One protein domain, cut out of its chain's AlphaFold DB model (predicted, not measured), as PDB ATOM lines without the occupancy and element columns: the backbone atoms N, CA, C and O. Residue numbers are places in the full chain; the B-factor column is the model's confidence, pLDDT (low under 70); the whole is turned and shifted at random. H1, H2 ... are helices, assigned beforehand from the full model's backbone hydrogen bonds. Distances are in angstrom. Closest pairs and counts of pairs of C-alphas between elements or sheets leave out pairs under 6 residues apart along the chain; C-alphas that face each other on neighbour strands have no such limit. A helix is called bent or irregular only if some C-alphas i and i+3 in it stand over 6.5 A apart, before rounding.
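What this domain is: This is residues 147 to 200 of the 201 residues of an uncharacterized protein of Prevotella copri DSM 18205 (UniProt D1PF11). Three helices make a small bundle, their centres set in a triangle: the longest helix, H1, runs one way, and H2 and H3 both run back along it. H2 and H3 come together near their first residues, and residues 180 to 185 lead from the last residue of H2 back to that place. The printed part has 54 residues with three named helices, in the order H1, H2, H3 along the chain, and no named strand; the class is all helix. It is compact, with a radius of gyration of the C-alphas of 10.1 A, and elongated in outline, spanning 31 by 20 by 16 A.

Where its parts are: H1 begins at the first printed residue and holds residues 147 to 163, from C-alpha 147 at (1.108, 21.643, -7.173) to C-alpha 163 at (-23.193, 20.993, -6.414), a length of 24.3 A. H2 holds residues 170 to 179, from Lys 170 to Met 179, and is 14.3 A long; its first C-alpha stands at (-13.742, 12.512, 1.337). H3 holds residues 186 to 198 and is 18.3 A long, ending with C-alpha 198 at (-4.869, 33.430, -8.442). No helix is bent or irregular.

How they stand to each other: H1, H2 and H3 form a bundle, a group of helices that touch one another. H1 and H2 touch at a shallow tilt of 28 degrees and run opposite ways, a helical hairpin; their closest C-alphas, those of Leu 158 and His 171, are 6.2 A apart. H1 and H3 touch with 13 pairs of C-alphas within 8 A, at a shallow tilt of 31 degrees and running opposite ways. Their closest C-alphas, those of Leu 155 and Ile 190, are 5.8 A apart. H2 and H3 run the same way at a steep tilt of 39 degrees. H3 touches H2 with residues 186 to 189 alone, and the closest C-alphas of the two, those of Leu 172 and Ile 186, are 6.4 A apart. Every backbone O i to N i+4 pair is within hydrogen-bond range in H1, H2 and H3.

The domain as a whole: The two C-alphas farthest apart are those of Glu 167 and Gln 200, at 31.6 A. The first and last printed C-alphas, those of Lys 147 and Gln 200, are 11.9 A apart. The printed part has no cut, and the links H1 to H2 and H2 to H3 are both short, with 6 residues each. The mean pLDDT of the printed part is 92.6, and residues 199 to 200 are under 70.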
ATOM      1  N   LYS A 147       1.997  21.383  -8.314       93.50
ATOM      2  CA  LYS A 147       1.108  21.643  -7.173       93.50
ATOM      3  C   LYS A 147      -0.134  22.429  -7.592       93.50
ATOM      4  O   LYS A 147      -1.238  22.031  -7.231       93.50
ATOM      5  N   ASP A 148       0.034  23.492  -8.378       93.75
ATOM      6  CA  ASP A 148      -1.078  24.294  -8.904       93.75
ATOM      7  C   ASP A 148      -2.057  23.398  -9.699       93.75
ATOM      8  O   ASP A 148      -3.270  23.471  -9.512       93.75
ATOM      9  N   MET A 149      -1.538  22.482 -10.525       94.94
ATOM     10  CA  MET A 149      -2.356  21.517 -11.274       94.94
ATOM     11  C   MET A 149      -3.125  20.541 -10.371       94.94
ATOM     12  O   MET A 149      -4.278  20.235 -10.660       94.94
ATOM     13  N   HIS A 150      -2.530  20.061  -9.273       94.50
ATOM     14  CA  HIS A 150      -3.240  19.208  -8.307       94.50
ATOM     15  C   HIS A 150      -4.363  19.965  -7.597       94.50
ATOM     16  O   HIS A 150      -5.458  19.433  -7.437       94.50
ATOM     17  N   ILE A 151      -4.119  21.220  -7.209       94.81
ATOM     18  CA  ILE A 151      -5.146  22.068  -6.591       94.81
ATOM     19  C   ILE A 151      -6.298  22.294  -7.565       94.81
ATOM     20  O   ILE A 151      -7.450  22.208  -7.158       94.81
ATOM     21  N   PHE A 152      -6.010  22.508  -8.850       94.06
ATOM     22  CA  PHE A 152      -7.049  22.614  -9.871       94.06
ATOM     23  C   PHE A 152      -7.955  21.370  -9.924       94.06
ATOM     24  O   PHE A 152      -9.175  21.514  -9.984       94.06
ATOM     25  N   LEU A 153      -7.388  20.160  -9.836       94.25
ATOM     26  CA  LEU A 153      -8.178  18.923  -9.775       94.25
ATOM     27  C   LEU A 153      -9.029  18.852  -8.504       94.25
ATOM     28  O   LEU A 153     -10.218  18.561  -8.590       94.25
ATOM     29  N   PHE A 154      -8.459  19.182  -7.341       95.50
ATOM     30  CA  PHE A 154      -9.226  19.225  -6.095       95.50
ATOM     31  C   PHE A 154     -10.387  20.212  -6.157       95.50
ATOM     32  O   PHE A 154     -11.479  19.886  -5.709       95.50
ATOM     33  N   LEU A 155     -10.178  21.399  -6.729       95.56
ATOM     34  CA  LEU A 155     -11.245  22.383  -6.887       95.56
ATOM     35  C   LEU A 155     -12.382  21.857  -7.763       95.56
ATOM     36  O   LEU A 155     -13.541  22.129  -7.457       95.56
ATOM     37  N   ASN A 156     -12.070  21.096  -8.814       94.25
ATOM     38  CA  ASN A 156     -13.086  20.456  -9.644       94.25
ATOM     39  C   ASN A 156     -13.910  19.438  -8.839       94.25
ATOM     40  O   ASN A 156     -15.134  19.535  -8.826       94.25
ATOM     41  N   GLU A 157     -13.252  18.525  -8.121       95.50
ATOM     42  CA  GLU A 157     -13.932  17.516  -7.291       95.50
ATOM     43  C   GLU A 157     -14.773  18.155  -6.176       95.50
ATOM     44  O   GLU A 157     -15.951  17.848  -6.028       95.50
ATOM     45  N   LEU A 158     -14.216  19.126  -5.447       96.31
ATOM     46  CA  LEU A 158     -14.934  19.847  -4.393       96.31
ATOM     47  C   LEU A 158     -16.147  20.613  -4.933       96.31
ATOM     48  O   LEU A 158     -17.186  20.667  -4.279       96.31
ATOM     49  N   SER A 159     -16.028  21.210  -6.121       95.75
ATOM     50  CA  SER A 159     -17.146  21.921  -6.752       95.75
ATOM     51  C   SER A 159     -18.267  20.962  -7.153       95.75
ATOM     52  O   SER A 159     -19.441  21.311  -7.024       95.75
ATOM     53  N   LEU A 160     -17.920  19.757  -7.616       95.38
ATOM     54  CA  LEU A 160     -18.891  18.709  -7.922       95.38
ATOM     55  C   LEU A 160     -19.579  18.200  -6.652       95.38
ATOM     56  O   LEU A 160     -20.806  18.122  -6.639       95.38
ATOM     57  N   ASP A 161     -18.816  17.934  -5.589       95.81
ATOM     58  CA  ASP A 161     -19.359  17.524  -4.290       95.81
ATOM     59  C   ASP A 161     -20.333  18.569  -3.740       95.81
ATOM     60  O   ASP A 161     -21.431  18.227  -3.302       95.81
ATOM     61  N   TYR A 162     -19.958  19.851  -3.816       94.81
ATOM     62  CA  TYR A 162     -20.812  20.963  -3.404       94.81
ATOM     63  C   TYR A 162     -22.114  21.011  -4.207       94.81
ATOM     64  O   TYR A 162     -23.194  21.107  -3.630       94.81
ATOM     65  N   TYR A 163     -22.023  20.925  -5.537       95.12
ATOM     66  CA  TYR A 163     -23.193  20.993  -6.414       95.12
ATOM     67  C   TYR A 163     -24.149  19.808  -6.224       95.12
ATOM     68  O   TYR A 163     -25.359  19.956  -6.376       95.12
ATOM     69  N   GLN A 164     -23.607  18.630  -5.917       95.06
ATOM     70  CA  GLN A 164     -24.376  17.405  -5.705       95.06
ATOM     71  C   GLN A 164     -24.831  17.212  -4.254       95.06
ATOM     72  O   GLN A 164     -25.464  16.200  -3.968       95.06
ATOM     73  N   GLU A 165     -24.507  18.146  -3.355       91.94
ATOM     74  CA  GLU A 165     -24.788  18.047  -1.918       91.94
ATOM     75  C   GLU A 165     -24.250  16.735  -1.306       91.94
ATOM     76  O   GLU A 165     -24.902  16.096  -0.482       91.94
ATOM     77  N   GLN A 166     -23.049  16.310  -1.726       89.62
ATOM     78  CA  GLN A 166     -22.427  15.075  -1.238       89.62
ATOM     79  C   GLN A 166     -22.177  15.150   0.275       89.62
ATOM     80  O   GLN A 166     -21.480  16.036   0.770       89.62
ATOM     81  N   GLU A 167     -22.723  14.182   1.017       85.69
ATOM     82  CA  GLU A 167     -22.540  14.102   2.472       85.69
ATOM     83  C   GLU A 167     -21.164  13.536   2.863       85.69
ATOM     84  O   GLU A 167     -20.636  13.858   3.933       85.69
ATOM     85  N   ASP A 168     -20.562  12.709   1.999       87.69
ATOM     86  CA  ASP A 168     -19.209  12.191   2.201       87.69
ATOM     87  C   ASP A 168     -18.177  13.302   1.962       87.69
ATOM     88  O   ASP A 168     -17.986  13.791   0.852       87.69
ATOM     89  N   LYS A 169     -17.461  13.681   3.023       90.00
ATOM     90  CA  LYS A 169     -16.436  14.734   3.000       90.00
ATOM     91  C   LYS A 169     -15.063  14.236   2.535       90.00
ATOM     92  O   LYS A 169     -14.052  14.870   2.844       90.00
ATOM     93  N   LYS A 170     -14.993  13.118   1.810       95.12
ATOM     94  CA  LYS A 170     -13.742  12.512   1.337       95.12
ATOM     95  C   LYS A 170     -12.826  13.498   0.607       95.12
ATOM     96  O   LYS A 170     -11.661  13.624   0.982       95.12
ATOM     97  N   HIS A 171     -13.309  14.212  -0.415       95.75
ATOM     98  CA  HIS A 171     -12.447  15.140  -1.163       95.75
ATOM     99  C   HIS A 171     -12.025  16.352  -0.321       95.75
ATOM    100  O   HIS A 171     -10.893  16.816  -0.453       95.75
ATOM    101  N   LEU A 172     -12.872  16.810   0.609       96.19
ATOM    102  CA  LEU A 172     -12.525  17.867   1.566       96.19
ATOM    103  C   LEU A 172     -11.390  17.441   2.505       96.19
ATOM    104  O   LEU A 172     -10.484  18.232   2.773       96.19
ATOM    105  N   GLN A 173     -11.418  16.197   2.986       96.19
ATOM    106  CA  GLN A 173     -10.355  15.638   3.824       96.19
ATOM    107  C   GLN A 173      -9.042  15.535   3.045       96.19
ATOM    108  O   GLN A 173      -8.025  16.053   3.505       96.19
ATOM    109  N   LEU A 174      -9.076  14.975   1.832       95.69
ATOM    110  CA  LEU A 174      -7.890  14.862   0.976       95.69
ATOM    111  C   LEU A 174      -7.294  16.234   0.625       95.69
ATOM    112  O   LEU A 174      -6.078  16.416   0.685       95.69
ATOM    113  N   PHE A 175      -8.134  17.221   0.306       96.44
ATOM    114  CA  PHE A 175      -7.674  18.586   0.060       96.44
ATOM    115  C   PHE A 175      -7.072  19.226   1.317       96.44
ATOM    116  O   PHE A 175      -6.038  19.889   1.238       96.44
ATOM    117  N   SER A 176      -7.682  19.000   2.486       96.00
ATOM    118  CA  SER A 176      -7.172  19.496   3.770       96.00
ATOM    119  C   SER A 176      -5.772  18.959   4.071       96.00
ATOM    120  O   SER A 176      -4.868  19.721   4.419       96.00
ATOM    121  N   GLU A 177      -5.580  17.650   3.893       95.75
ATOM    122  CA  GLU A 177      -4.282  16.989   4.043       95.75
ATOM    123  C   GLU A 177      -3.258  17.551   3.057       95.75
ATOM    124  O   GLU A 177      -2.159  17.939   3.457       95.75
ATOM    125  N   PHE A 178      -3.636  17.676   1.782       94.44
ATOM    126  CA  PHE A 178      -2.762  18.199   0.734       94.44
ATOM    127  C   PHE A 178      -2.313  19.644   0.995       94.44
ATOM    128  O   PHE A 178      -1.155  20.004   0.767       94.44
ATOM    129  N   MET A 179      -3.224  20.485   1.486       93.75
ATOM    130  CA  MET A 179      -2.932  21.877   1.828       93.75
ATOM    131  C   MET A 179      -2.263  22.032   3.199       93.75
ATOM    132  O   MET A 179      -1.795  23.126   3.514       93.75
ATOM    133  N   GLY A 180      -2.203  20.969   4.010       94.44
ATOM    134  CA  GLY A 180      -1.701  21.018   5.384       94.44
ATOM    135  C   GLY A 180      -2.554  21.894   6.308       94.44
ATOM    136  O   GLY A 180      -2.032  22.473   7.260       94.44
ATOM    137  N   LYS A 181      -3.851  22.039   6.010       94.25
ATOM    138  CA  LYS A 181      -4.799  22.901   6.729       94.25
ATOM    139  C   LYS A 181      -6.165  22.227   6.779       94.25
ATOM    140  O   LYS A 181      -6.668  21.792   5.755       94.25
ATOM    141  N   THR A 182      -6.777  22.166   7.957       95.06
ATOM    142  CA  THR A 182      -8.104  21.562   8.126       95.06
ATOM    143  C   THR A 182      -9.203  22.502   7.645       95.06
ATOM    144  O   THR A 182      -9.307  23.627   8.136       95.06
ATOM    145  N   TYR A 183     -10.065  22.011   6.754       94.19
ATOM    146  CA  TYR A 183     -11.301  22.680   6.352       94.19
ATOM    147  C   TYR A 183     -12.510  21.866   6.817       94.19
ATOM    148  O   TYR A 183     -12.548  20.644   6.682       94.19
ATOM    149  N   THR A 184     -13.513  22.541   7.377       90.31
ATOM    150  CA  THR A 184     -14.775  21.914   7.810       90.31
ATOM    151  C   THR A 184     -15.925  22.151   6.836       90.31
ATOM    152  O   THR A 184     -16.922  21.422   6.874       90.31
ATOM    153  N   ASP A 185     -15.760  23.148   5.969       92.12
ATOM    154  CA  ASP A 185     -16.722  23.617   4.984       92.12
ATOM    155  C   ASP A 185     -16.109  23.588   3.574       92.12
ATOM    156  O   ASP A 185     -14.937  23.927   3.384       92.12
ATOM    157  N   ILE A 186     -16.895  23.137   2.592       94.56
ATOM    158  CA  ILE A 186     -16.433  22.982   1.206       94.56
ATOM    159  C   ILE A 186     -16.267  24.344   0.522       94.56
ATOM    160  O   ILE A 186     -15.327  24.516  -0.253       94.56
ATOM    161  N   VAL A 187     -17.121  25.328   0.821       94.69
ATOM    162  CA  VAL A 187     -17.039  26.665   0.215       94.69
ATOM    163  C   VAL A 187     -15.763  27.372   0.664       94.69
ATOM    164  O   VAL A 187     -15.073  27.961  -0.171       94.69
ATOM    165  N   ASP A 188     -15.394  27.251   1.940       94.62
ATOM    166  CA  ASP A 188     -14.125  27.773   2.460       94.62
ATOM    167  C   ASP A 188     -12.912  27.137   1.759       94.62
ATOM    168  O   ASP A 188     -11.988  27.839   1.343       94.62
ATOM    169  N   ALA A 189     -12.925  25.811   1.581       95.94
ATOM    170  CA  ALA A 189     -11.855  25.084   0.895       95.94
ATOM    171  C   ALA A 189     -11.720  25.496  -0.581       95.94
ATOM    172  O   ALA A 189     -10.612  25.776  -1.046       95.94
ATOM    173  N   ILE A 190     -12.846  25.582  -1.300       95.62
ATOM    174  CA  ILE A 190     -12.892  26.047  -2.691       95.62
ATOM    175  C   ILE A 190     -12.341  27.472  -2.786       95.62
ATOM    176  O   ILE A 190     -11.478  27.754  -3.619       95.62
ATOM    177  N   THR A 191     -12.804  28.365  -1.912       94.19
ATOM    178  CA  THR A 191     -12.405  29.778  -1.896       94.19
ATOM    179  C   THR A 191     -10.902  29.930  -1.679       94.19
ATOM    180  O   THR A 191     -10.237  30.623  -2.451       94.19
ATOM    181  N   GLU A 192     -10.339  29.242  -0.682       93.69
ATOM    182  CA  GLU A 192      -8.896  29.274  -0.434       93.69
ATOM    183  C   GLU A 192      -8.107  28.702  -1.617       93.69
ATOM    184  O   GLU A 192      -7.118  29.297  -2.041       93.69
ATOM    185  N   GLY A 193      -8.534  27.567  -2.183       94.62
ATOM    186  CA  GLY A 193      -7.853  26.971  -3.331       94.62
ATOM    187  C   GLY A 193      -7.849  27.899  -4.550       94.62
ATOM    188  O   GLY A 193      -6.816  28.048  -5.204       94.62
ATOM    189  N   TYR A 194      -8.951  28.608  -4.817       92.50
ATOM    190  CA  TYR A 194      -8.990  29.640  -5.857       92.50
ATOM    191  C   TYR A 194      -8.040  30.803  -5.559       92.50
ATOM    192  O   TYR A 194      -7.285  31.212  -6.445       92.50
ATOM    193  N   PHE A 195      -8.030  31.325  -4.327       92.44
ATOM    194  CA  PHE A 195      -7.096  32.387  -3.948       92.44
ATOM    195  C   PHE A 195      -5.642  31.938  -4.031       92.44
ATOM    196  O   PHE A 195      -4.800  32.716  -4.478       92.44
ATOM    197  N   TYR A 196      -5.348  30.685  -3.688       92.00
ATOM    198  CA  TYR A 196      -4.027  30.109  -3.877       92.00
ATOM    199  C   TYR A 196      -3.624  30.142  -5.354       92.00
ATOM    200  O   TYR A 196      -2.535  30.603  -5.668       92.00
ATOM    201  N   LEU A 197      -4.494  29.717  -6.274       89.94
ATOM    202  CA  LEU A 197      -4.168  29.703  -7.706       89.94
ATOM    203  C   LEU A 197      -4.021  31.111  -8.308       89.94
ATOM    204  O   LEU A 197      -3.182  31.321  -9.184       89.94
ATOM    205  N   ILE A 198      -4.829  32.077  -7.863       84.00
ATOM    206  CA  ILE A 198      -4.869  33.430  -8.442       84.00
ATOM    207  C   ILE A 198      -3.829  34.363  -7.804       84.00
ATOM    208  O   ILE A 198      -3.220  35.163  -8.512       84.00
ATOM    209  N   GLY A 199      -3.604  34.259  -6.492       66.31
ATOM    210  CA  GLY A 199      -2.692  35.111  -5.717       66.31
ATOM    211  C   GLY A 199      -1.203  34.836  -5.942       66.31
ATOM    212  O   GLY A 199      -0.362  35.495  -5.343       66.31
ATOM    213  N   GLN A 200      -0.875  33.868  -6.800       58.34
ATOM    214  CA  GLN A 200       0.488  33.505  -7.205       58.34
ATOM    215  C   GLN A 200       0.935  34.208  -8.507       58.34
ATOM    216  O   GLN A 200       1.959  33.820  -9.075       58.34
TER     217      GLN A 200